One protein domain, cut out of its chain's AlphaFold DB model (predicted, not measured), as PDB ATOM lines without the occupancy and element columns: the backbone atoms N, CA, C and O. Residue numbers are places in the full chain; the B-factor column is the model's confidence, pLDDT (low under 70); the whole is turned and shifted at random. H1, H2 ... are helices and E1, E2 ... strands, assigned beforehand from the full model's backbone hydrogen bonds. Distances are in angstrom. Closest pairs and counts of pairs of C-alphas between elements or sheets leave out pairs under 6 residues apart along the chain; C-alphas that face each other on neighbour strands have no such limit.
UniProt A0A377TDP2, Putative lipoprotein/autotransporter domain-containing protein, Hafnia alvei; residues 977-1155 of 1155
ATOM      1  N   PHE A 977     -32.167 -41.525  -6.737       89.75
ATOM      2  CA  PHE A 977     -32.482 -40.157  -6.320       89.75
ATOM      3  C   PHE A 977     -31.699 -39.177  -7.203       89.75
ATOM      4  O   PHE A 977     -30.472 -39.217  -7.264       89.75
ATOM      5  N   THR A 978     -32.395 -38.285  -7.896       90.50
ATOM      6  CA  THR A 978     -31.797 -37.205  -8.684       90.50
ATOM      7  C   THR A 978     -32.514 -35.907  -8.367       90.50
ATOM      8  O   THR A 978     -33.715 -35.790  -8.601       90.50
ATOM      9  N   ASN A 979     -31.782 -34.917  -7.869       92.25
ATOM     10  CA  ASN A 979     -32.308 -33.607  -7.529       92.25
ATOM     11  C   ASN A 979     -31.598 -32.499  -8.317       92.25
ATOM     12  O   ASN A 979     -30.465 -32.121  -8.029       92.25
ATOM     13  N   THR A 980     -32.292 -31.946  -9.301       93.25
ATOM     14  CA  THR A 980     -31.920 -30.734 -10.040       93.25
ATOM     15  C   THR A 980     -32.819 -29.543  -9.684       93.25
ATOM     16  O   THR A 980     -32.690 -28.490 -10.304       93.25
ATOM     17  N   GLY A 981     -33.733 -29.711  -8.725       92.12
ATOM     18  CA  GLY A 981     -34.617 -28.679  -8.186       92.12
ATOM     19  C   GLY A 981     -34.314 -28.364  -6.719       92.12
ATOM     20  O   GLY A 981     -33.184 -28.536  -6.271       92.12
ATOM     21  N   VAL A 982     -35.323 -27.920  -5.970       94.31
ATOM     22  CA  VAL A 982     -35.235 -27.596  -4.535       94.31
ATOM     23  C   VAL A 982     -35.987 -28.640  -3.716       94.31
ATOM     24  O   VAL A 982     -37.125 -28.968  -4.036       94.31
ATOM     25  N   ILE A 983     -35.390 -29.129  -2.634       94.44
ATOM     26  CA  ILE A 983     -36.071 -29.880  -1.581       94.44
ATOM     27  C   ILE A 983     -35.885 -29.115  -0.273       94.44
ATOM     28  O   ILE A 983     -34.783 -29.038   0.268       94.44
ATOM     29  N   ASP A 984     -36.981 -28.568   0.231       93.69
ATOM     30  CA  ASP A 984     -37.056 -27.878   1.507       93.69
ATOM     31  C   ASP A 984     -37.526 -28.845   2.598       93.69
ATOM     32  O   ASP A 984     -38.675 -29.299   2.601       93.69
ATOM     33  N   ILE A 985     -36.628 -29.170   3.524       92.69
ATOM     34  CA  ILE A 985     -36.878 -30.118   4.611       92.69
ATOM     35  C   ILE A 985     -37.359 -29.457   5.909       92.69
ATOM     36  O   ILE A 985     -37.447 -30.170   6.892       92.69
ATOM     37  N   SER A 986     -37.638 -28.145   5.950       88.06
ATOM     38  CA  SER A 986     -38.059 -27.359   7.139       88.06
ATOM     39  C   SER A 986     -38.784 -28.152   8.257       88.06
ATOM     40  O   SER A 986     -39.981 -28.416   8.153       88.06
ATOM     41  N   ASP A 987     -38.063 -28.530   9.324       86.94
ATOM     42  CA  ASP A 987     -38.492 -29.376  10.467       86.94
ATOM     43  C   ASP A 987     -39.077 -30.781  10.149       86.94
ATOM     44  O   ASP A 987     -39.711 -31.418  10.997       86.94
ATOM     45  N   GLY A 988     -38.878 -31.283   8.934       91.88
ATOM     46  CA  GLY A 988     -39.213 -32.633   8.473       91.88
ATOM     47  C   GLY A 988     -37.978 -33.512   8.256       91.88
ATOM     48  O   GLY A 988     -36.850 -33.103   8.531       91.88
ATOM     49  N   THR A 989     -38.181 -34.733   7.757       94.19
ATOM     50  CA  THR A 989     -37.109 -35.702   7.479       94.19
ATOM     51  C   THR A 989     -37.105 -36.135   6.013       94.19
ATOM     52  O   THR A 989     -38.124 -36.578   5.493       94.19
ATOM     53  N   LEU A 990     -35.955 -36.045   5.345       94.25
ATOM     54  CA  LEU A 990     -35.700 -36.694   4.055       94.25
ATOM     55  C   LEU A 990     -34.753 -37.869   4.284       94.25
ATOM     56  O   LEU A 990     -33.613 -37.652   4.680       94.25
ATOM     57  N   THR A 991     -35.193 -39.085   3.985       92.56
ATOM     58  CA  THR A 991     -34.393 -40.307   4.092       92.56
ATOM     59  C   THR A 991     -34.103 -40.873   2.706       92.56
ATOM     60  O   THR A 991     -35.018 -41.118   1.922       92.56
ATOM     61  N   LEU A 992     -32.826 -41.098   2.405       92.00
ATOM     62  CA  LEU A 992     -32.330 -41.681   1.162       92.00
ATOM     63  C   LEU A 992     -31.651 -43.016   1.474       92.00
ATOM     64  O   LEU A 992     -30.524 -43.042   1.973       92.00
ATOM     65  N   ASN A 993     -32.323 -44.123   1.159       89.25
ATOM     66  CA  ASN A 993     -31.806 -45.458   1.469       89.25
ATOM     67  C   ASN A 993     -30.752 -45.972   0.477       89.25
ATOM     68  O   ASN A 993     -30.024 -46.901   0.813       89.25
ATOM     69  N   ASN A 994     -30.639 -45.379  -0.717       87.56
ATOM     70  CA  ASN A 994     -29.681 -45.812  -1.746       87.56
ATOM     71  C   ASN A 994     -28.868 -44.655  -2.367       87.56
ATOM     72  O   ASN A 994     -28.329 -44.782  -3.464       87.56
ATOM     73  N   GLY A 995     -28.774 -43.516  -1.675       85.06
ATOM     74  CA  GLY A 995     -28.022 -42.352  -2.145       85.06
ATOM     75  C   GLY A 995     -28.610 -41.751  -3.424       85.06
ATOM     76  O   GLY A 995     -29.802 -41.896  -3.683       85.06
ATOM     77  N   GLY A 996     -27.783 -41.052  -4.203       88.88
ATOM     78  CA  GLY A 996     -28.134 -40.452  -5.487       88.88
ATOM     79  C   GLY A 996     -27.339 -39.183  -5.803       88.88
ATOM     80  O   GLY A 996     -26.193 -39.022  -5.394       88.88
ATOM     81  N   THR A 997     -27.939 -38.242  -6.527       89.00
ATOM     82  CA  THR A 997     -27.292 -36.973  -6.886       89.00
ATOM     83  C   THR A 997     -28.174 -35.771  -6.564       89.00
ATOM     84  O   THR A 997     -29.387 -35.805  -6.752       89.00
ATOM     85  N   SER A 998     -27.562 -34.686  -6.091       89.81
ATOM     86  CA  SER A 998     -28.181 -33.364  -5.981       89.81
ATOM     87  C   SER A 998     -27.253 -32.325  -6.602       89.81
ATOM     88  O   SER A 998     -26.129 -32.109  -6.136       89.81
ATOM     89  N   THR A 999     -27.709 -31.701  -7.682       87.94
ATOM     90  CA  THR A 999     -26.879 -30.868  -8.559       87.94
ATOM     91  C   THR A 999     -27.415 -29.450  -8.740       87.94
ATOM     92  O   THR A 999     -26.962 -28.746  -9.644       87.94
ATOM     93  N   ALA A1000     -28.372 -29.019  -7.917       83.69
ATOM     94  CA  ALA A1000     -28.927 -27.666  -7.930       83.69
ATOM     95  C   ALA A1000     -28.326 -26.781  -6.833       83.69
ATOM     96  O   ALA A1000     -28.059 -27.242  -5.724       83.69
ATOM     97  N   VAL A1001     -28.131 -25.497  -7.146       80.25
ATOM     98  CA  VAL A1001     -27.759 -24.473  -6.157       80.25
ATOM     99  C   VAL A1001     -28.972 -24.196  -5.270       80.25
ATOM    100  O   VAL A1001     -30.046 -23.905  -5.789       80.25
ATOM    101  N   GLY A1002     -28.805 -24.300  -3.953       82.44
ATOM    102  CA  GLY A1002     -29.916 -24.307  -3.001       82.44
ATOM    103  C   GLY A1002     -30.819 -25.525  -3.189       82.44
ATOM    104  O   GLY A1002     -32.012 -25.452  -2.924       82.44
ATOM    105  N   GLY A1003     -30.276 -26.626  -3.715       85.38
ATOM    106  CA  GLY A1003     -31.060 -27.806  -4.046       85.38
ATOM    107  C   GLY A1003     -31.618 -28.535  -2.826       85.38
ATOM    108  O   GLY A1003     -32.638 -29.203  -2.944       85.38
ATOM    109  N   LEU A1004     -30.976 -28.399  -1.667       91.62
ATOM    110  CA  LEU A1004     -31.446 -28.858  -0.360       91.62
ATOM    111  C   LEU A1004     -31.450 -27.661   0.600       91.62
ATOM    112  O   LEU A1004     -30.442 -26.963   0.707       91.62
ATOM    113  N   THR A1005     -32.557 -27.411   1.297       92.50
ATOM    114  CA  THR A1005     -32.718 -26.252   2.197       92.50
ATOM    115  C   THR A1005     -33.538 -26.612   3.434       92.50
ATOM    116  O   THR A1005     -34.209 -27.638   3.450       92.50
ATOM    117  N   GLY A1006     -33.541 -25.754   4.456       91.62
ATOM    118  CA  GLY A1006     -34.369 -25.904   5.656       91.62
ATOM    119  C   GLY A1006     -33.610 -26.480   6.854       91.62
ATOM    120  O   GLY A1006     -32.468 -26.926   6.755       91.62
ATOM    121  N   ASN A1007     -34.254 -26.454   8.018       91.00
ATOM    122  CA  ASN A1007     -33.686 -26.824   9.320       91.00
ATOM    123  C   ASN A1007     -34.043 -28.254   9.790       91.00
ATOM    124  O   ASN A1007     -33.840 -28.584  10.955       91.00
ATOM    125  N   GLY A1008     -34.573 -29.100   8.900       91.88
ATOM    126  CA  GLY A1008     -34.953 -30.484   9.198       91.88
ATOM    127  C   GLY A1008     -33.794 -31.488   9.183       91.88
ATOM    128  O   GLY A1008     -32.616 -31.135   9.260       91.88
ATOM    129  N   ARG A1009     -34.132 -32.775   9.061       93.69
ATOM    130  CA  ARG A1009     -33.185 -33.893   9.077       93.69
ATOM    131  C   ARG A1009     -33.027 -34.531   7.691       93.69
ATOM    132  O   ARG A1009     -33.959 -35.125   7.166       93.69
ATOM    133  N   LEU A1010     -31.832 -34.472   7.114       93.56
ATOM    134  CA  LEU A1010     -31.440 -35.292   5.966       93.56
ATOM    135  C   LEU A1010     -30.793 -36.580   6.483       93.56
ATOM    136  O   LEU A1010     -29.890 -36.516   7.306       93.56
ATOM    137  N   VAL A1011     -31.222 -37.743   6.007       93.25
ATOM    138  CA  VAL A1011     -30.651 -39.049   6.345       93.25
ATOM    139  C   VAL A1011     -30.221 -39.742   5.061       93.25
ATOM    140  O   VAL A1011     -31.029 -39.931   4.160       93.25
ATOM    141  N   VAL A1012     -28.961 -40.153   4.984       91.94
ATOM    142  CA  VAL A1012     -28.440 -41.026   3.927       91.94
ATOM    143  C   VAL A1012     -28.045 -42.338   4.583       91.94
ATOM    144  O   VAL A1012     -26.981 -42.443   5.186       91.94
ATOM    145  N   SER A1013     -28.940 -43.315   4.547       88.81
ATOM    146  CA  SER A1013     -28.806 -44.601   5.246       88.81
ATOM    147  C   SER A1013     -28.006 -45.630   4.445       88.81
ATOM    148  O   SER A1013     -27.382 -46.504   5.043       88.81
ATOM    149  N   GLY A1014     -27.980 -45.507   3.116       84.62
ATOM    150  CA  GLY A1014     -27.247 -46.391   2.207       84.62
ATOM    151  C   GLY A1014     -26.947 -45.715   0.869       84.62
ATOM    152  O   GLY A1014     -27.594 -44.731   0.518       84.62
ATOM    153  N   GLY A1015     -25.949 -46.220   0.137       86.69
ATOM    154  CA  GLY A1015     -25.519 -45.683  -1.163       86.69
ATOM    155  C   GLY A1015     -24.785 -44.336  -1.080       86.69
ATOM    156  O   GLY A1015     -24.574 -43.790   0.001       86.69
ATOM    157  N   GLU A1016     -24.358 -43.797  -2.226       89.06
ATOM    158  CA  GLU A1016     -23.624 -42.524  -2.303       89.06
ATOM    159  C   GLU A1016     -24.536 -41.374  -2.737       89.06
ATOM    160  O   GLU A1016     -25.070 -41.401  -3.839       89.06
ATOM    161  N   LEU A1017     -24.674 -40.338  -1.904       91.12
ATOM    162  CA  LEU A1017     -25.262 -39.051  -2.261       91.12
ATOM    163  C   LEU A1017     -24.169 -38.067  -2.708       91.12
ATOM    164  O   LEU A1017     -23.435 -37.516  -1.885       91.12
ATOM    165  N   ALA A1018     -24.099 -37.783  -4.004       89.12
ATOM    166  CA  ALA A1018     -23.223 -36.754  -4.550       89.12
ATOM    167  C   ALA A1018     -23.902 -35.373  -4.529       89.12
ATOM    168  O   ALA A1018     -24.910 -35.148  -5.200       89.12
ATOM    169  N   LEU A1019     -23.317 -34.424  -3.793       88.94
ATOM    170  CA  LEU A1019     -23.719 -33.018  -3.731       88.94
ATOM    171  C   LEU A1019     -22.742 -32.171  -4.554       88.94
ATOM    172  O   LEU A1019     -21.583 -31.973  -4.167       88.94
ATOM    173  N   SER A1020     -23.192 -31.660  -5.701       84.81
ATOM    174  CA  SER A1020     -22.307 -30.976  -6.655       84.81
ATOM    175  C   SER A1020     -22.430 -29.452  -6.678       84.81
ATOM    176  O   SER A1020     -21.679 -28.812  -7.413       84.81
ATOM    177  N   GLN A1021     -23.350 -28.872  -5.903       86.62
ATOM    178  CA  GLN A1021     -23.613 -27.429  -5.816       86.62
ATOM    179  C   GLN A1021     -23.891 -26.983  -4.371       86.62
ATOM    180  O   GLN A1021     -24.124 -27.808  -3.492       86.62
ATOM    181  N   THR A1022     -23.855 -25.673  -4.118       86.88
ATOM    182  CA  THR A1022     -23.980 -25.092  -2.770       86.88
ATOM    183  C   THR A1022     -25.405 -25.216  -2.209       86.88
ATOM    184  O   THR A1022     -26.365 -25.098  -2.959       86.88
ATOM    185  N   ASN A1023     -25.557 -25.424  -0.896       88.12
ATOM    186  CA  ASN A1023     -26.841 -25.579  -0.189       88.12
ATOM    187  C   ASN A1023     -26.860 -24.730   1.092       88.12
ATOM    188  O   ASN A1023     -27.036 -25.245   2.189       88.12
ATOM    189  N   VAL A1024     -26.604 -23.424   0.972       86.69
ATOM    190  CA  VAL A1024     -26.343 -22.525   2.120       86.69
ATOM    191  C   VAL A1024     -27.467 -22.471   3.161       86.69
ATOM    192  O   VAL A1024     -27.186 -22.266   4.340       86.69
ATOM    193  N   ASP A1025     -28.707 -22.711   2.738       88.44
ATOM    194  CA  ASP A1025     -29.893 -22.642   3.595       88.44
ATOM    195  C   ASP A1025     -30.262 -23.992   4.236       88.44
ATOM    196  O   ASP A1025     -31.279 -24.095   4.919       88.44
ATOM    197  N   LEU A1026     -29.456 -25.041   4.041       90.56
ATOM    198  CA  LEU A1026     -29.574 -26.297   4.783       90.56
ATOM    199  C   LEU A1026     -28.978 -26.098   6.185       90.56
ATOM    200  O   LEU A1026     -27.772 -25.915   6.305       90.56
ATOM    201  N   ALA A1027     -29.797 -26.096   7.237       86.06
ATOM    202  CA  ALA A1027     -29.412 -25.611   8.572       86.06
ATOM    203  C   ALA A1027     -29.884 -26.500   9.745       86.06
ATOM    204  O   ALA A1027     -29.978 -26.029  10.874       86.06
ATOM    205  N   GLY A1028     -30.216 -27.767   9.479       88.88
ATOM    206  CA  GLY A1028     -30.677 -28.736  10.481       88.88
ATOM    207  C   GLY A1028     -29.644 -29.813  10.796       88.88
ATOM    208  O   GLY A1028     -28.527 -29.505  11.200       88.88
ATOM    209  N   THR A1029     -29.995 -31.081  10.584       92.19
ATOM    210  CA  THR A1029     -29.079 -32.217  10.781       92.19
ATOM    211  C   THR A1029     -28.961 -33.053   9.511       92.19
ATOM    212  O   THR A1029     -29.960 -33.494   8.961       92.19
ATOM    213  N   THR A1030     -27.743 -33.337   9.067       93.00
ATOM    214  CA  THR A1030     -27.441 -34.321   8.024       93.00
ATOM    215  C   THR A1030     -26.817 -35.551   8.669       93.00
ATOM    216  O   THR A1030     -25.710 -35.485   9.183       93.00
ATOM    217  N   ALA A1031     -27.512 -36.681   8.657       93.75
ATOM    218  CA  ALA A1031     -27.036 -37.950   9.185       93.75
ATOM    219  C   ALA A1031     -26.642 -38.898   8.048       93.75
ATOM    220  O   ALA A1031     -27.415 -39.129   7.121       93.75
ATOM    221  N   ILE A1032     -25.452 -39.474   8.144       93.81
ATOM    222  CA  ILE A1032     -24.918 -40.474   7.225       93.81
ATOM    223  C   ILE A1032     -24.857 -41.785   8.001       93.81
ATOM    224  O   ILE A1032     -24.011 -41.922   8.880       93.81
ATOM    225  N   GLY A1033     -25.763 -42.716   7.709       90.19
ATOM    226  CA  GLY A1033     -25.782 -44.034   8.348       90.19
ATOM    227  C   GLY A1033     -24.615 -44.911   7.896       90.19
ATOM    228  O   GLY A1033     -23.961 -44.599   6.906       90.19
ATOM    229  N   ASP A1034     -24.379 -46.023   8.590       90.06
ATOM    230  CA  ASP A1034     -23.192 -46.886   8.443       90.06
ATOM    231  C   ASP A1034     -22.878 -47.324   6.997       90.06
ATOM    232  O   ASP A1034     -21.714 -47.453   6.620       90.06
ATOM    233  N   ALA A1035     -23.908 -47.546   6.173       87.12
ATOM    234  CA  ALA A1035     -23.777 -47.937   4.765       87.12
ATOM    235  C   ALA A1035     -23.909 -46.757   3.780       87.12
ATOM    236  O   ALA A1035     -23.820 -46.943   2.563       87.12
ATOM    237  N   GLY A1036     -24.152 -45.551   4.291       89.81
ATOM    238  CA  GLY A1036     -24.326 -44.324   3.530       89.81
ATOM    239  C   GLY A1036     -23.004 -43.621   3.240       89.81
ATOM    240  O   GLY A1036     -22.044 -43.670   4.011       89.81
ATOM    241  N   THR A1037     -22.956 -42.928   2.109       91.69
ATOM    242  CA  THR A1037     -21.850 -42.050   1.731       91.69
ATOM    243  C   THR A1037     -22.395 -40.705   1.264       91.69
ATOM    244  O   THR A1037     -23.343 -40.670   0.489       91.69
ATOM    245  N   ILE A1038     -21.802 -39.589   1.688       92.25
ATOM    246  CA  ILE A1038     -22.037 -38.272   1.077       92.25
ATOM    247  C   ILE A1038     -20.741 -37.783   0.444       92.25
ATOM    248  O   ILE A1038     -19.711 -37.735   1.112       92.25
ATOM    249  N   THR A1039     -20.794 -37.355  -0.816       90.50
ATOM    250  CA  THR A1039     -19.644 -36.801  -1.537       90.50
ATOM    251  C   THR A1039     -19.895 -35.357  -1.937       90.50
ATOM    252  O   THR A1039     -20.839 -35.045  -2.656       90.50
ATOM    253  N   LEU A1040     -19.015 -34.458  -1.501       89.94
ATOM    254  CA  LEU A1040     -19.083 -33.028  -1.786       89.94
ATOM    255  C   LEU A1040     -18.155 -32.688  -2.948       89.94
ATOM    256  O   LEU A1040     -16.979 -33.032  -2.885       89.94
ATOM    257  N   SER A1041     -18.648 -31.974  -3.964       84.19
ATOM    258  CA  SER A1041     -17.828 -31.564  -5.126       84.19
ATOM    259  C   SER A1041     -17.681 -30.046  -5.309       84.19
ATOM    260  O   SER A1041     -16.889 -29.607  -6.139       84.19
ATOM    261  N   GLN A1042     -18.398 -29.223  -4.534       79.62
ATOM    262  CA  GLN A1042     -18.244 -27.758  -4.505       79.62
ATOM    263  C   GLN A1042     -18.347 -27.164  -3.092       79.62
ATOM    264  O   GLN A1042     -18.873 -27.791  -2.179       79.62
ATOM    265  N   ALA A1043     -17.846 -25.937  -2.916       72.81
ATOM    266  CA  ALA A1043     -17.824 -25.250  -1.628       72.81
ATOM    267  C   ALA A1043     -19.238 -24.902  -1.113       72.81
ATOM    268  O   ALA A1043     -19.977 -24.230  -1.814       72.81
ATOM    269  N   GLY A1044     -19.604 -25.275   0.118       73.75
ATOM    270  CA  GLY A1044     -20.885 -24.891   0.747       73.75
ATOM    271  C   GLY A1044     -22.054 -25.847   0.475       73.75
ATOM    272  O   GLY A1044     -23.209 -25.490   0.684       73.75
ATOM    273  N   THR A1045     -21.764 -27.058   0.005       79.69
ATOM    274  CA  THR A1045     -22.719 -28.130  -0.345       79.69
ATOM    275  C   THR A1045     -23.492 -28.734   0.831       79.69
ATOM    276  O   THR A1045     -24.577 -29.253   0.601       79.69
ATOM    277  N   LEU A1046     -22.988 -28.677   2.068       85.00
ATOM    278  CA  LEU A1046     -23.708 -29.130   3.278       85.00
ATOM    279  C   LEU A1046     -24.426 -27.997   4.025       85.00
ATOM    280  O   LEU A1046     -25.028 -28.230   5.072       85.00
ATOM    281  N   GLY A1047     -24.341 -26.767   3.513       85.75
ATOM    282  CA  GLY A1047     -24.890 -25.600   4.192       85.75
ATOM    283  C   GLY A1047     -24.316 -25.405   5.591       85.75
ATOM    284  O   GLY A1047     -23.119 -25.588   5.813       85.75
ATOM    285  N   ASN A1048     -25.198 -25.062   6.522       84.69
ATOM    286  CA  ASN A1048     -24.939 -24.848   7.942       84.69
ATOM    287  C   ASN A1048     -25.442 -26.000   8.832       84.69
ATOM    288  O   ASN A1048     -25.441 -25.854  10.048       84.69
ATOM    289  N   ALA A1049     -25.903 -27.115   8.260       86.38
ATOM    290  CA  ALA A1049     -26.437 -28.226   9.040       86.38
ATOM    291  C   ALA A1049     -25.351 -28.933   9.857       86.38
ATOM    292  O   ALA A1049     -24.228 -29.125   9.384       86.38
ATOM    293  N   ASP A1050     -25.707 -29.390  11.049       90.88
ATOM    294  CA  ASP A1050     -24.876 -30.305  11.823       90.88
ATOM    295  C   ASP A1050     -24.793 -31.647  11.100       90.88
ATOM    296  O   ASP A1050     -25.779 -32.115  10.529       90.88
ATOM    297  N   VAL A1051     -23.623 -32.279  11.099       92.06
ATOM    298  CA  VAL A1051     -23.381 -33.504  10.334       92.06
ATOM    299  C   VAL A1051     -23.016 -34.639  11.279       92.06
ATOM    300  O   VAL A1051     -22.031 -34.567  12.017       92.06
ATOM    301  N   ILE A1052     -23.799 -35.710  11.234       93.06
ATOM    302  CA  ILE A1052     -23.530 -36.970  11.924       93.06
ATOM    303  C   ILE A1052     -22.986 -37.941  10.881       93.06
ATOM    304  O   ILE A1052     -23.671 -38.263   9.913       93.06
ATOM    305  N   VAL A1053     -21.745 -38.378  11.050       92.00
ATOM    306  CA  VAL A1053     -21.028 -39.236  10.111       92.00
ATOM    307  C   VAL A1053     -20.797 -40.587  10.770       92.00
ATOM    308  O   VAL A1053     -19.795 -40.766  11.454       92.00
ATOM    309  N   ASP A1054     -21.700 -41.538  10.557       92.69
ATOM    310  CA  ASP A1054     -21.511 -42.939  10.962       92.69
ATOM    311  C   ASP A1054     -21.081 -43.814   9.767       92.69
ATOM    312  O   ASP A1054     -20.306 -44.752   9.927       92.69
ATOM    313  N   GLY A1055     -21.471 -43.425   8.547       91.94
ATOM    314  CA  GLY A1055     -20.948 -43.946   7.278       91.94
ATOM    315  C   GLY A1055     -19.712 -43.197   6.775       91.94
ATOM    316  O   GLY A1055     -18.718 -43.064   7.484       91.94
ATOM    317  N   THR A1056     -19.745 -42.705   5.532       92.00
ATOM    318  CA  THR A1056     -18.603 -42.007   4.905       92.00
ATOM    319  C   THR A1056     -18.952 -40.602   4.398       92.00
ATOM    320  O   THR A1056     -19.924 -40.410   3.678       92.00
ATOM    321  N   LEU A1057     -18.122 -39.605   4.701       92.50
ATOM    322  CA  LEU A1057     -18.212 -38.244   4.166       92.50
ATOM    323  C   LEU A1057     -16.965 -37.912   3.338       92.50
ATOM    324  O   LEU A1057     -15.883 -37.721   3.887       92.50
ATOM    325  N   ASN A1058     -17.104 -37.788   2.022       91.25
ATOM    326  CA  ASN A1058     -16.027 -37.399   1.117       91.25
ATOM    327  C   ASN A1058     -16.051 -35.888   0.853       91.25
ATOM    328  O   ASN A1058     -16.994 -35.343   0.281       91.25
ATOM    329  N   LEU A1059     -14.978 -35.201   1.223       90.00
ATOM    330  CA  LEU A1059     -14.787 -33.766   1.068       90.00
ATOM    331  C   LEU A1059     -13.865 -33.486  -0.132       90.00
ATOM    332  O   LEU A1059     -12.662 -33.252   0.029       90.00
ATOM    333  N   ASN A1060     -14.416 -33.485  -1.348       87.94
ATOM    334  CA  ASN A1060     -13.669 -33.206  -2.587       87.94
ATOM    335  C   ASN A1060     -13.737 -31.712  -2.934       87.94
ATOM    336  O   ASN A1060     -14.002 -31.323  -4.069       87.94
ATOM    337  N   VAL A1061     -13.553 -30.860  -1.925       83.44
ATOM    338  CA  VAL A1061     -13.872 -29.430  -1.987       83.44
ATOM    339  C   VAL A1061     -12.751 -28.575  -1.424       83.44
ATOM    340  O   VAL A1061     -11.998 -29.003  -0.553       83.44
ATOM    341  N   ASN A1062     -12.668 -27.337  -1.908       83.75
ATOM    342  CA  ASN A1062     -11.735 -26.332  -1.409       83.75
ATOM    343  C   ASN A1062     -12.509 -25.262  -0.629       83.75
ATOM    344  O   ASN A1062     -12.952 -24.280  -1.223       83.75
ATOM    345  N   GLN A1063     -12.735 -25.457   0.672       84.88
ATOM    346  CA  GLN A1063     -13.585 -24.555   1.463       84.88
ATOM    347  C   GLN A1063     -13.292 -24.591   2.961       84.88
ATOM    348  O   GLN A1063     -12.689 -25.534   3.460       84.88
ATOM    349  N   THR A1064     -13.840 -23.621   3.692       85.12
ATOM    350  CA  THR A1064     -14.067 -23.760   5.134       85.12
ATOM    351  C   THR A1064     -15.393 -24.484   5.374       85.12
ATOM    352  O   THR A1064     -16.409 -24.150   4.761       85.12
ATOM    353  N   LEU A1065     -15.376 -25.495   6.236       85.88
ATOM    354  CA  LEU A1065     -16.530 -26.235   6.715       85.88
ATOM    355  C   LEU A1065     -16.830 -25.756   8.141       85.88
ATOM    356  O   LEU A1065     -16.051 -25.991   9.070       85.88
ATOM    357  N   ALA A1066     -17.937 -25.029   8.279       84.56
ATOM    358  CA  ALA A1066     -18.412 -24.482   9.548       84.56
ATOM    359  C   ALA A1066     -19.410 -25.411  10.261       84.56
ATOM    360  O   ALA A1066     -19.896 -25.074  11.335       84.56
ATOM    361  N   ASN A1067     -19.702 -26.567   9.670       88.50
ATOM    362  CA  ASN A1067     -20.617 -27.565  10.199       88.50
ATOM    363  C   ASN A1067     -20.032 -28.242  11.444       88.50
ATOM    364  O   ASN A1067     -18.846 -28.587  11.461       88.50
ATOM    365  N   VAL A1068     -20.865 -28.477  12.461       88.94
ATOM    366  CA  VAL A1068     -20.493 -29.312  13.610       88.94
ATOM    367  C   VAL A1068     -20.501 -30.764  13.158       88.94
ATOM    368  O   VAL A1068     -21.522 -31.273  12.701       88.94
ATOM    369  N   LEU A1069     -19.354 -31.434  13.259       89.19
ATOM    370  CA  LEU A1069     -19.214 -32.836  12.866       89.19
ATOM    371  C   LEU A1069     -19.287 -33.739  14.102       89.19
ATOM    372  O   LEU A1069     -18.646 -33.464  15.117       89.19
ATOM    373  N   SER A1070     -20.012 -34.846  14.010       90.94
ATOM    374  CA  SER A1070     -20.120 -35.883  15.044       90.94
ATOM    375  C   SER A1070     -20.238 -37.267  14.397       90.94
ATOM    376  O   SER A1070     -20.288 -37.353  13.174       90.94
ATOM    377  N   GLY A1071     -20.257 -38.343  15.186       89.94
ATOM    378  CA  GLY A1071     -20.373 -39.722  14.687       89.94
ATOM    379  C   GLY A1071     -19.056 -40.503  14.702       89.94
ATOM    380  O   GLY A1071     -18.024 -40.002  15.161       89.94
ATOM    381  N   ILE A1072     -19.110 -41.755  14.250       89.88
ATOM    382  CA  ILE A1072     -18.020 -42.744  14.392       89.88
ATOM    383  C   ILE A1072     -17.431 -43.256  13.066       89.88
ATOM    384  O   ILE A1072     -16.543 -44.107  13.083       89.88
ATOM    385  N   GLY A1073     -17.923 -42.758  11.935       89.94
ATOM    386  CA  GLY A1073     -17.628 -43.243  10.589       89.94
ATOM    387  C   GLY A1073     -16.302 -42.759  10.005       89.94
ATOM    388  O   GLY A1073     -15.286 -42.660  10.690       89.94
ATOM    389  N   ASN A1074     -16.291 -42.452   8.708       89.88
ATOM    390  CA  ASN A1074     -15.107 -42.018   7.969       89.88
ATOM    391  C   ASN A1074     -15.313 -40.644   7.322       89.88
ATOM    392  O   ASN A1074     -16.302 -40.420   6.633       89.88
ATOM    393  N   ILE A1075     -14.352 -39.733   7.467       91.50
ATOM    394  CA  ILE A1075     -14.316 -38.441   6.770       91.50
ATOM    395  C   ILE A1075     -13.091 -38.409   5.861       91.50
ATOM    396  O   ILE A1075     -11.961 -38.328   6.331       91.50
ATOM    397  N   ASN A1076     -13.301 -38.420   4.551       90.69
ATOM    398  CA  ASN A1076     -12.240 -38.443   3.552       90.69
ATOM    399  C   ASN A1076     -12.011 -37.043   2.974       90.69
ATOM    400  O   ASN A1076     -12.805 -36.542   2.187       90.69
ATOM    401  N   THR A1077     -10.904 -36.400   3.319       89.62
ATOM    402  CA  THR A1077     -10.490 -35.110   2.762       89.62
ATOM    403  C   THR A1077      -9.683 -35.314   1.485       89.62
ATOM    404  O   THR A1077      -8.521 -35.713   1.545       89.62
ATOM    405  N   ASN A1078     -10.279 -35.004   0.335       87.56
ATOM    406  CA  ASN A1078      -9.610 -35.071  -0.969       87.56
ATOM    407  C   ASN A1078      -9.277 -33.679  -1.544       87.56
ATOM    408  O   ASN A1078      -8.410 -33.565  -2.403       87.56
ATOM    409  N   GLY A1079      -9.954 -32.618  -1.087       84.88
ATOM    410  CA  GLY A1079      -9.667 -31.223  -1.448       84.88
ATOM    411  C   GLY A1079      -8.941 -30.443  -0.344       84.88
ATOM    412  O   GLY A1079      -8.416 -31.025   0.604       84.88
ATOM    413  N   ASN A1080      -8.899 -29.115  -0.454       86.62
ATOM    414  CA  ASN A1080      -8.341 -28.197   0.542       86.62
ATOM    415  C   ASN A1080      -9.428 -27.679   1.496       86.62
ATOM    416  O   ASN A1080     -10.033 -26.628   1.272       86.62
ATOM    417  N   VAL A1081      -9.664 -28.414   2.573       87.62
ATOM    418  CA  VAL A1081     -10.737 -28.156   3.529       87.62
ATOM    419  C   VAL A1081     -10.190 -27.506   4.787       87.62
ATOM    420  O   VAL A1081      -9.187 -27.951   5.324       87.62
ATOM    421  N   THR A1082     -10.873 -26.487   5.303       86.44
ATOM    422  CA  THR A1082     -10.638 -25.949   6.645       86.44
ATOM    423  C   THR A1082     -11.791 -26.322   7.568       86.44
ATOM    424  O   THR A1082     -12.904 -25.898   7.303       86.44
ATOM    425  N   LEU A1083     -11.569 -27.062   8.652       86.56
ATOM    426  CA  LEU A1083     -12.595 -27.275   9.682       86.56
ATOM    427  C   LEU A1083     -12.516 -26.147  10.708       86.56
ATOM    428  O   LEU A1083     -11.446 -25.924  11.287       86.56
ATOM    429  N   SER A1084     -13.629 -25.441  10.919       83.94
ATOM    430  CA  SER A1084     -13.679 -24.293  11.834       83.94
ATOM    431  C   SER A1084     -14.563 -24.467  13.066       83.94
ATOM    432  O   SER A1084     -14.347 -23.765  14.055       83.94
ATOM    433  N   ALA A1085     -15.532 -25.380  13.029       82.75
ATOM    434  CA  ALA A1085     -16.399 -25.681  14.168       82.75
ATOM    435  C   ALA A1085     -15.790 -26.750  15.082       82.75
ATOM    436  O   ALA A1085     -14.901 -27.498  14.673       82.75
ATOM    437  N   GLU A1086     -16.241 -26.806  16.333       84.06
ATOM    438  CA  GLU A1086     -15.900 -27.908  17.235       84.06
ATOM    439  C   GLU A1086     -16.629 -29.173  16.798       84.06
ATOM    440  O   GLU A1086     -17.749 -29.118  16.300       84.06
ATOM    441  N   SER A1087     -15.962 -30.311  16.949       83.12
ATOM    442  CA  SER A1087     -16.454 -31.603  16.513       83.12
ATOM    443  C   SER A1087     -16.380 -32.597  17.667       83.12
ATOM    444  O   SER A1087     -15.403 -32.643  18.412       83.12
ATOM    445  N   THR A1088     -17.414 -33.422  17.798       88.12
ATOM    446  CA  THR A1088     -17.433 -34.577  18.707       88.12
ATOM    447  C   THR A1088     -17.166 -35.890  17.977       88.12
ATOM    448  O   THR A1088     -17.266 -36.954  18.581       88.12
ATOM    449  N   PHE A1089     -16.809 -35.830  16.691       87.38
ATOM    450  CA  PHE A1089     -16.522 -36.996  15.864       87.38
ATOM    451  C   PHE A1089     -15.446 -37.876  16.516       87.38
ATOM    452  O   PHE A1089     -14.486 -37.384  17.112       87.38
ATOM    453  N   SER A1090     -15.616 -39.189  16.456       87.69
ATOM    454  CA  SER A1090     -14.691 -40.170  17.038       87.69
ATOM    455  C   SER A1090     -14.305 -41.269  16.049       87.69
ATOM    456  O   SER A1090     -13.745 -42.281  16.455       87.69
ATOM    457  N   GLY A1091     -14.619 -41.079  14.767       85.75
ATOM    458  CA  GLY A1091     -14.260 -41.986  13.684       85.75
ATOM    459  C   GLY A1091     -12.916 -41.662  13.030       85.75
ATOM    460  O   GLY A1091     -12.037 -41.037  13.623       85.75
ATOM    461  N   THR A1092     -12.743 -42.057  11.771       86.75
ATOM    462  CA  THR A1092     -11.481 -41.856  11.041       86.75
ATOM    463  C   THR A1092     -11.565 -40.682  10.061       86.75
ATOM    464  O   THR A1092     -12.333 -40.716   9.110       86.75
ATOM    465  N   HIS A1093     -10.726 -39.659  10.227       88.19
ATOM    466  CA  HIS A1093     -10.453 -38.645   9.205       88.19
ATOM    467  C   HIS A1093      -9.295 -39.101   8.310       88.19
ATOM    468  O   HIS A1093      -8.136 -39.064   8.721       88.19
ATOM    469  N   LEU A1094      -9.576 -39.487   7.070       88.19
ATOM    470  CA  LEU A1094      -8.547 -39.820   6.087       88.19
ATOM    471  C   LEU A1094      -8.270 -38.618   5.186       88.19
ATOM    472  O   LEU A1094      -9.179 -38.036   4.612       88.19
ATOM    473  N   ILE A1095      -7.010 -38.222   5.048       86.69
ATOM    474  CA  ILE A1095      -6.573 -37.141   4.161       86.69
ATOM    475  C   ILE A1095      -5.855 -37.788   2.984       86.69
ATOM    476  O   ILE A1095      -4.733 -38.284   3.111       86.69
ATOM    477  N   ASN A1096      -6.512 -37.795   1.837       85.75
ATOM    478  CA  ASN A1096      -6.073 -38.525   0.654       85.75
ATOM    479  C   ASN A1096      -5.104 -37.694  -0.200       85.75
ATOM    480  O   ASN A1096      -4.833 -36.533   0.113       85.75
ATOM    481  N   ALA A1097      -4.552 -38.293  -1.261       79.44
ATOM    482  CA  ALA A1097      -3.534 -37.666  -2.106       79.44
ATOM    483  C   ALA A1097      -3.976 -36.293  -2.643       79.44
ATOM    484  O   ALA A1097      -5.079 -36.142  -3.164       79.44
ATOM    485  N   ASN A1098      -3.097 -35.293  -2.512       79.62
ATOM    486  CA  ASN A1098      -3.331 -33.861  -2.766       79.62
ATOM    487  C   ASN A1098      -4.409 -33.180  -1.895       79.62
ATOM    488  O   ASN A1098      -4.618 -31.970  -2.022       79.62
ATOM    489  N   GLY A1099      -5.048 -33.913  -0.982       84.19
ATOM    490  CA  GLY A1099      -5.958 -33.372   0.015       84.19
ATOM    491  C   GLY A1099      -5.205 -32.574   1.076       84.19
ATOM    492  O   GLY A1099      -4.142 -32.972   1.564       84.19
ATOM    493  N   LYS A1100      -5.767 -31.431   1.459       84.56
ATOM    494  CA  LYS A1100      -5.240 -30.577   2.518       84.56
ATOM    495  C   LYS A1100      -6.324 -30.321   3.553       84.56
ATOM    496  O   LYS A1100      -7.289 -29.631   3.263       84.56
ATOM    497  N   LEU A1101      -6.144 -30.824   4.767       86.19
ATOM    498  CA  LEU A1101      -7.013 -30.496   5.889       86.19
ATOM    499  C   LEU A1101      -6.342 -29.417   6.727       86.19
ATOM    500  O   LEU A1101      -5.258 -29.619   7.257       86.19
ATOM    501  N   THR A1102      -6.973 -28.266   6.858       84.38
ATOM    502  CA  THR A1102      -6.594 -27.234   7.812       84.38
ATOM    503  C   THR A1102      -7.577 -27.291   8.966       84.38
ATOM    504  O   THR A1102      -8.780 -27.349   8.754       84.38
ATOM    505  N   VAL A1103      -7.100 -27.266  10.197       81.06
ATOM    506  CA  VAL A1103      -7.977 -27.132  11.361       81.06
ATOM    507  C   VAL A1103      -7.571 -25.903  12.136       81.06
ATOM    508  O   VAL A1103      -6.385 -25.688  12.390       81.06
ATOM    509  N   SER A1104      -8.550 -25.067  12.461       71.75
ATOM    510  CA  SER A1104      -8.311 -23.822  13.195       71.75
ATOM    511  C   SER A1104      -8.266 -24.008  14.715       71.75
ATOM    512  O   SER A1104      -7.972 -23.060  15.437       71.75
ATOM    513  N   ARG A1105      -8.607 -25.201  15.217       74.56
ATOM    514  CA  ARG A1105      -8.504 -25.613  16.628       74.56
ATOM    515  C   ARG A1105      -8.467 -27.142  16.718       74.56
ATOM    516  O   ARG A1105      -9.001 -27.818  15.843       74.56
ATOM    517  N   ALA A1106      -7.847 -27.698  17.764       71.38
ATOM    518  CA  ALA A1106      -7.705 -29.154  17.920       71.38
ATOM    519  C   ALA A1106      -9.064 -29.867  18.017       71.38
ATOM    520  O   ALA A1106      -9.267 -30.888  17.369       71.38
ATOM    521  N   ALA A1107     -10.013 -29.273  18.749       76.31
ATOM    522  CA  ALA A1107     -11.368 -29.797  18.918       76.31
ATOM    523  C   ALA A1107     -12.166 -29.902  17.601       76.31
ATOM    524  O   ALA A1107     -13.183 -30.578  17.560       76.31
ATOM    525  N   SER A1108     -11.715 -29.276  16.505       79.25
ATOM    526  CA  SER A1108     -12.333 -29.438  15.181       79.25
ATOM    527  C   SER A1108     -12.024 -30.782  14.515       79.25
ATOM    528  O   SER A1108     -12.693 -31.133  13.550       79.25
ATOM    529  N   LEU A1109     -11.021 -31.526  14.997       76.44
ATOM    530  CA  LEU A1109     -10.694 -32.876  14.517       76.44
ATOM    531  C   LEU A1109     -11.529 -33.976  15.187       76.44
ATOM    532  O   LEU A1109     -11.361 -35.141  14.838       76.44
ATOM    533  N   GLY A1110     -12.365 -33.627  16.167       77.50
ATOM    534  CA  GLY A1110     -13.144 -34.584  16.943       77.50
ATOM    535  C   GLY A1110     -12.617 -34.817  18.363       77.50
ATOM    536  O   GLY A1110     -11.695 -34.151  18.839       77.50
ATOM    537  N   SER A1111     -13.218 -35.790  19.046       74.56
ATOM    538  CA  SER A1111     -12.792 -36.278  20.365       74.56
ATOM    539  C   SER A1111     -11.463 -37.038  20.282       74.56
ATOM    540  O   SER A1111     -11.077 -37.459  19.199       74.56
ATOM    541  N   ASN A1112     -10.814 -37.320  21.419       66.19
ATOM    542  CA  ASN A1112      -9.542 -38.072  21.490       66.19
ATOM    543  C   ASN A1112      -9.565 -39.480  20.848       66.19
ATOM    544  O   ASN A1112      -8.532 -40.142  20.790       66.19
ATOM    545  N   GLN A1113     -10.738 -39.983  20.456       63.25
ATOM    546  CA  GLN A1113     -10.885 -41.266  19.767       63.25
ATOM    547  C   GLN A1113     -10.878 -41.128  18.239       63.25
ATOM    548  O   GLN A1113     -10.749 -42.138  17.555       63.25
ATOM    549  N   ALA A1114     -10.976 -39.908  17.697       67.06
ATOM    550  CA  ALA A1114     -10.914 -39.707  16.258       67.06
ATOM    551  C   ALA A1114      -9.489 -39.921  15.721       67.06
ATOM    552  O   ALA A1114      -8.503 -39.364  16.205       67.06
ATOM    553  N   ASN A1115      -9.375 -40.747  14.687       77.38
ATOM    554  CA  ASN A1115      -8.100 -41.123  14.091       77.38
ATOM    555  C   ASN A1115      -7.844 -40.292  12.831       77.38
ATOM    556  O   ASN A1115      -8.696 -40.263  11.949       77.38
ATOM    557  N   VAL A1116      -6.685 -39.636  12.710       79.88
ATOM    558  CA  VAL A1116      -6.361 -38.811  11.532       79.88
ATOM    559  C   VAL A1116      -5.243 -39.478  10.734       79.88
ATOM    560  O   VAL A1116      -4.085 -39.519  11.154       79.88
ATOM    561  N   ALA A1117      -5.584 -39.991   9.556       80.56
ATOM    562  CA  ALA A1117      -4.678 -40.747   8.699       80.56
ATOM    563  C   ALA A1117      -4.371 -39.975   7.410       80.56
ATOM    564  O   ALA A1117      -5.268 -39.693   6.622       80.56
ATOM    565  N   LEU A1118      -3.102 -39.651   7.162       82.44
ATOM    566  CA  LEU A1118      -2.663 -39.042   5.908       82.44
ATOM    567  C   LEU A1118      -2.189 -40.154   4.966       82.44
ATOM    568  O   LEU A1118      -1.195 -40.825   5.243       82.44
ATOM    569  N   GLN A1119      -2.894 -40.354   3.857       81.75
ATOM    570  CA  GLN A1119      -2.688 -41.534   3.015       81.75
ATOM    571  C   GLN A1119      -1.504 -41.437   2.042       81.75
ATOM    572  O   GLN A1119      -0.992 -42.470   1.620       81.75
ATOM    573  N   ASP A1120      -1.049 -40.234   1.680       77.69
ATOM    574  CA  ASP A1120       0.001 -40.028   0.674       77.69
ATOM    575  C   ASP A1120       0.981 -38.910   1.105       77.69
ATOM    576  O   ASP A1120       0.601 -38.013   1.861       77.69
ATOM    577  N   PRO A1121       2.252 -38.896   0.648       74.75
ATOM    578  CA  PRO A1121       3.190 -37.811   0.952       74.75
ATOM    579  C   PRO A1121       2.727 -36.408   0.523       74.75
ATOM    580  O   PRO A1121       3.249 -35.416   1.042       74.75
ATOM    581  N   THR A1122       1.798 -36.312  -0.433       77.38
ATOM    582  CA  THR A1122       1.182 -35.054  -0.885       77.38
ATOM    583  C   THR A1122      -0.008 -34.623  -0.022       77.38
ATOM    584  O   THR A1122      -0.381 -33.447  -0.053       77.38
ATOM    585  N   SER A1123      -0.561 -35.523   0.800       81.00
ATOM    586  CA  SER A1123      -1.573 -35.201   1.806       81.00
ATOM    587  C   SER A1123      -0.997 -34.249   2.850       81.00
ATOM    588  O   SER A1123       0.106 -34.457   3.368       81.00
ATOM    589  N   THR A1124      -1.749 -33.202   3.188       79.38
ATOM    590  CA  THR A1124      -1.280 -32.159   4.105       79.38
ATOM    591  C   THR A1124      -2.284 -31.912   5.224       79.38
ATOM    592  O   THR A1124      -3.396 -31.461   4.976       79.38
ATOM    593  N   LEU A1125      -1.872 -32.120   6.475       81.31
ATOM    594  CA  LEU A1125      -2.601 -31.619   7.642       81.31
ATOM    595  C   LEU A1125      -1.935 -30.329   8.124       81.31
ATOM    596  O   LEU A1125      -0.742 -30.314   8.438       81.31
ATOM    597  N   VAL A1126      -2.705 -29.250   8.194       78.25
ATOM    598  CA  VAL A1126      -2.285 -27.956   8.729       78.25
ATOM    599  C   VAL A1126      -3.030 -27.692  10.025       78.25
ATOM    600  O   VAL A1126      -4.244 -27.526  10.053       78.25
ATOM    601  N   LEU A1127      -2.272 -27.610  11.109       73.81
ATOM    602  CA  LEU A1127      -2.790 -27.267  12.425       73.81
ATOM    603  C   LEU A1127      -2.569 -25.766  12.629       73.81
ATOM    604  O   LEU A1127      -1.456 -25.341  12.945       73.81
ATOM    605  N   ASN A1128      -3.596 -24.956  12.375       65.56
ATOM    606  CA  ASN A1128      -3.490 -23.502  12.396       65.56
ATOM    607  C   ASN A1128      -4.045 -22.966  13.728       65.56
ATOM    608  O   ASN A1128      -5.199 -23.217  14.047       65.56
ATOM    609  N   ALA A1129      -3.219 -22.256  14.506       55.41
ATOM    610  CA  ALA A1129      -3.566 -21.660  15.809       55.41
ATOM    611  C   ALA A1129      -4.132 -22.636  16.874       55.41
ATOM    612  O   ALA A1129      -5.192 -22.422  17.455       55.41
ATOM    613  N   LEU A1130      -3.382 -23.699  17.180       50.94
ATOM    614  CA  LEU A1130      -3.695 -24.636  18.266       50.94
ATOM    615  C   LEU A1130      -3.694 -23.951  19.650       50.94
ATOM    616  O   LEU A1130      -2.631 -23.707  20.217       50.94
ATOM    617  N   GLN A1131      -4.870 -23.728  20.238       49.75
ATOM    618  CA  GLN A1131      -5.037 -23.808  21.693       49.75
ATOM    619  C   GLN A1131      -5.527 -25.225  22.031       49.75
ATOM    620  O   GLN A1131      -6.600 -25.621  21.581       49.75
ATOM    621  N   GLY A1132      -4.723 -25.996  22.771       53.41
ATOM    622  CA  GLY A1132      -5.044 -27.365  23.211       53.41
ATOM    623  C   GLY A1132      -4.125 -28.456  22.639       53.41
ATOM    624  O   GLY A1132      -3.616 -28.336  21.522       53.41
ATOM    625  N   GLU A1133      -3.882 -29.509  23.429       53.50
ATOM    626  CA  GLU A1133      -3.123 -30.695  23.010       53.50
ATOM    627  C   GLU A1133      -3.881 -31.464  21.919       53.50
ATOM    628  O   GLU A1133      -5.069 -31.752  22.048       53.50
ATOM    629  N   VAL A1134      -3.185 -31.816  20.837       54.09
ATOM    630  CA  VAL A1134      -3.708 -32.759  19.842       54.09
ATOM    631  C   VAL A1134      -3.466 -34.163  20.392       54.09
ATOM    632  O   VAL A1134      -2.359 -34.679  20.277       54.09
ATOM    633  N   GLY A1135      -4.485 -34.751  21.021       55.84
ATOM    634  CA  GLY A1135      -4.461 -36.129  21.539       55.84
ATOM    635  C   GLY A1135      -4.690 -37.214  20.477       55.84
ATOM    636  O   GLY A1135      -4.719 -38.393  20.813       55.84
ATOM    637  N   GLN A1136      -4.854 -36.820  19.213       61.28
ATOM    638  CA  GLN A1136      -5.185 -37.719  18.106       61.28
ATOM    639  C   GLN A1136      -3.946 -38.476  17.607       61.28
ATOM    640  O   GLN A1136      -2.864 -37.897  17.462       61.28
ATOM    641  N   SER A1137      -4.115 -39.758  17.270       59.03
ATOM    642  CA  SER A1137      -3.086 -40.538  16.574       59.03
ATOM    643  C   SER A1137      -2.925 -40.015  15.145       59.03
ATOM    644  O   SER A1137      -3.884 -39.976  14.374       59.03
ATOM    645  N   LEU A1138      -1.710 -39.579  14.808       59.38
ATOM    646  CA  LEU A1138      -1.339 -39.077  13.486       59.38
ATOM    647  C   LEU A1138      -0.444 -40.107  12.803       59.38
ATOM    648  O   LEU A1138       0.583 -40.503  13.356       59.38
ATOM    649  N   SER A1139      -0.801 -40.521  11.589       58.00
ATOM    650  CA  SER A1139       0.006 -41.463  10.805       58.00
ATOM    651  C   SER A1139       0.157 -41.008   9.350       58.00
ATOM    652  O   SER A1139      -0.818 -40.608   8.719       58.00
ATOM    653  N   GLY A1140       1.395 -41.066   8.835       58.12
ATOM    654  CA  GLY A1140       1.739 -40.771   7.434       58.12
ATOM    655  C   GLY A1140       1.752 -39.283   7.045       58.12
ATOM    656  O   GLY A1140       1.306 -38.426   7.801       58.12
ATOM    657  N   GLY A1141       2.286 -38.969   5.856       58.53
ATOM    658  CA  GLY A1141       2.170 -37.658   5.187       58.53
ATOM    659  C   GLY A1141       2.944 -36.470   5.787       58.53
ATOM    660  O   GLY A1141       3.795 -36.612   6.668       58.53
ATOM    661  N   ARG A1142       2.677 -35.260   5.266       59.50
ATOM    662  CA  ARG A1142       3.278 -34.009   5.758       59.50
ATOM    663  C   ARG A1142       2.345 -33.322   6.753       59.50
ATOM    664  O   ARG A1142       1.340 -32.719   6.378       59.50
ATOM    665  N   VAL A1143       2.731 -33.342   8.025       58.06
ATOM    666  CA  VAL A1143       2.112 -32.508   9.063       58.06
ATOM    667  C   VAL A1143       2.848 -31.174   9.102       58.06
ATOM    668  O   VAL A1143       3.956 -31.067   9.628       58.06
ATOM    669  N   ALA A1144       2.252 -30.139   8.516       55.00
ATOM    670  CA  ALA A1144       2.814 -28.797   8.556       55.00
ATOM    671  C   ALA A1144       2.308 -28.083   9.816       55.00
ATOM    672  O   ALA A1144       1.217 -27.512   9.848       55.00
ATOM    673  N   ARG A1145       3.119 -28.124  10.876       53.19
ATOM    674  CA  ARG A1145       2.913 -27.316  12.082       53.19
ATOM    675  C   ARG A1145       3.487 -25.922  11.815       53.19
ATOM    676  O   ARG A1145       4.705 -25.768  11.769       53.19
ATOM    677  N   LEU A1146       2.646 -24.907  11.610       45.03
ATOM    678  CA  LEU A1146       3.135 -23.530  11.490       45.03
ATOM    679  C   LEU A1146       3.481 -23.005  12.899       45.03
ATOM    680  O   LEU A1146       2.639 -22.452  13.598       45.03
ATOM    681  N   MET A1147       4.716 -23.239  13.353       39.38
ATOM    682  CA  MET A1147       5.283 -22.575  14.534       39.38
ATOM    683  C   MET A1147       5.816 -21.204  14.112       39.38
ATOM    684  O   MET A1147       6.816 -21.126  13.403       39.38
ATOM    685  N   SER A1148       5.182 -20.121  14.567       35.66
ATOM    686  CA  SER A1148       5.775 -18.783  14.521       35.66
ATOM    687  C   SER A1148       5.600 -18.062  15.860       35.66
ATOM    688  O   SER A1148       4.527 -17.556  16.165       35.66
ATOM    689  N   LEU A1149       6.724 -18.037  16.588       33.22
ATOM    690  CA  LEU A1149       7.206 -17.105  17.618       33.22
ATOM    691  C   LEU A1149       6.422 -16.919  18.936       33.22
ATOM    692  O   LEU A1149       5.462 -16.161  19.014       33.22
ATOM    693  N   MET A1150       7.003 -17.447  20.022       34.50
ATOM    694  CA  MET A1150       7.093 -16.733  21.307       34.50
ATOM    695  C   MET A1150       8.474 -16.060  21.413       34.50
ATOM    696  O   MET A1150       9.490 -16.692  21.127       34.50
ATOM    697  N   VAL A1151       8.500 -14.804  21.867       34.50
ATOM    698  CA  VAL A1151       9.670 -14.106  22.446       34.50
ATOM    699  C   VAL A1151       9.515 -14.117  23.988       34.50
ATOM    700  O   VAL A1151       8.372 -14.168  24.446       34.50
ATOM    701  N   PRO A1152      10.593 -14.093  24.806       52.12
ATOM    702  CA  PRO A1152      10.517 -14.245  26.266       52.12
ATOM    703  C   PRO A1152      10.225 -12.949  27.068       52.12
ATOM    704  O   PRO A1152      10.715 -11.881  26.724       52.12
ATOM    705  N   GLU A1153       9.512 -13.155  28.189       50.72
ATOM    706  CA  GLU A1153       9.404 -12.465  29.505       50.72
ATOM    707  C   GLU A1153       8.837 -11.027  29.736       50.72
ATOM    708  O   GLU A1153       9.498 -10.017  29.529       50.72
ATOM    709  N   ARG A1154       7.658 -11.044  30.406       49.34
ATOM    710  CA  ARG A1154       7.161 -10.323  31.618       49.34
ATOM    711  C   ARG A1154       6.841  -8.810  31.608       49.34
ATOM    712  O   ARG A1154       7.721  -7.983  31.822       49.34
ATOM    713  N   CYS A1155       5.533  -8.501  31.648       35.09
ATOM    714  CA  CYS A1155       4.841  -7.940  32.825       35.09
ATOM    715  C   CYS A1155       3.361  -8.356  32.835       35.09
ATOM    716  O   CYS A1155       2.803  -8.498  31.725       35.09
TER     717      CYS A1155
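What this domain is: This is residues 977 to 1155 of the 1155 residues of the protein "Putative lipoprotein/autotransporter domain-containing protein" of Hafnia alvei (UniProt A0A377TDP2). The chain is wound in stacked turns, a solenoid whose walls are built of short parallel strands, and residues 1149 to 1155 stick out from it as a free tail. The ten-strand sheet E1 E3 E4 E5 E6 E7 E8 E10 E12 E14 follows the coil from its first turns onward, with E5 and E6 bending round a corner, and the five-strand sheet E9 E11 E13 E15 E16 makes a second wall over the later turns. The printed part has 179 residues, with thirteen named strands E1 to E13, then one short helix H1, then E14 to E16; the smaller sheet has the order E9 E11 E13 E15 E16, and the neighbour strands of both sheets are parallel. The class is mostly strand, though under half of the residues are in named elements. The whole is compact by its radius of gyration of the C-alphas, 16.8 A, yet elongated, with spans of 58 by 37 by 25 A.

How they stand to each other: The largest sheet is branched and twisted, and E5, residues 1009 to 1019, and E6, residues 1029 to 1040, are parallel neighbours in it, with N 1017 and O 1037 at 2.8 A. E5 bends by 126 degrees at residue 1015 and E6 by 128 degrees at residue 1034. On one side of E5 are E3, residues 989 to 992, with N 992 and O 1011 at 2.8 A, and E4, residues 996 to 998, with N 998 and O 1018 at 2.8 A; E6 is on the other side. E1, residues 977 to 979, is an edge strand parallel to E4, with N 979 and O 997 at 2.8 A. E2, residues 982 to 984, pairs with no named strand, but its residues 983 to 984 pair with residues 1004 to 1005. On the side of E6 away from E5 are E7, residues 1050 to 1053, with N 1030 and O 1050 at 2.7 A, and E8, residues 1056 to 1059, with N 1040 and O 1058 at 2.8 A. From E8 the sheet goes on through E10, residues 1074 to 1077, and E12, residues 1092 to 1095, to the edge strand E14, residues 1115 to 1118; N 1059 and O 1076 are 2.7 A apart, N 1077 and O 1094 2.7 A, and N 1093 and O 1115 2.7 A. The second sheet holds E9, residues 1063 to 1065, E11, residues 1080 to 1083, E13, residues 1100 to 1103, E15, residues 1124 to 1127, and E16, residues 1142 to 1145. Its pairs include N 1065 and O 1082 at 2.7 A, N 1102 and O 1081 at 2.7 A, N 1126 and O 1101 at 2.7 A, and N 1144 and O 1125 at 3.0 A. The two sheets form a sandwich, two sheets face to face, with best planes 16 degrees apart and strands at 66 degrees. H1, residues 1106 to 1109, is on the second sheet at a height of 5.9 A, over none of its strands; the C-alphas of Leu 1083 and Ser 1108, the closest of E11 and H1, are 5.9 A apart. H1 is too short for an O i to N i+4 pair; its one O i to N i+3 pair is within hydrogen-bond range.

Where its parts are: E1 begins at C-alpha 977, (-32.482, -40.157, -6.320). E6 is 16.1 A long and E5 16.0 A from first to last C-alpha. E16 ends at C-alpha 1145, (2.913, -27.316, 12.082).

The domain as a whole: The C-alphas farthest apart, those of Phe 977 and Cys 1155, are 63.0 A apart. The printed part has no cut, and Cys 1155 is the chain's last residue. The link E15 to E16 is long, with 14 residues. The mean pLDDT of the printed part is 80.8, with residues 1112 to 1114 and 1128 to 1155 under 70.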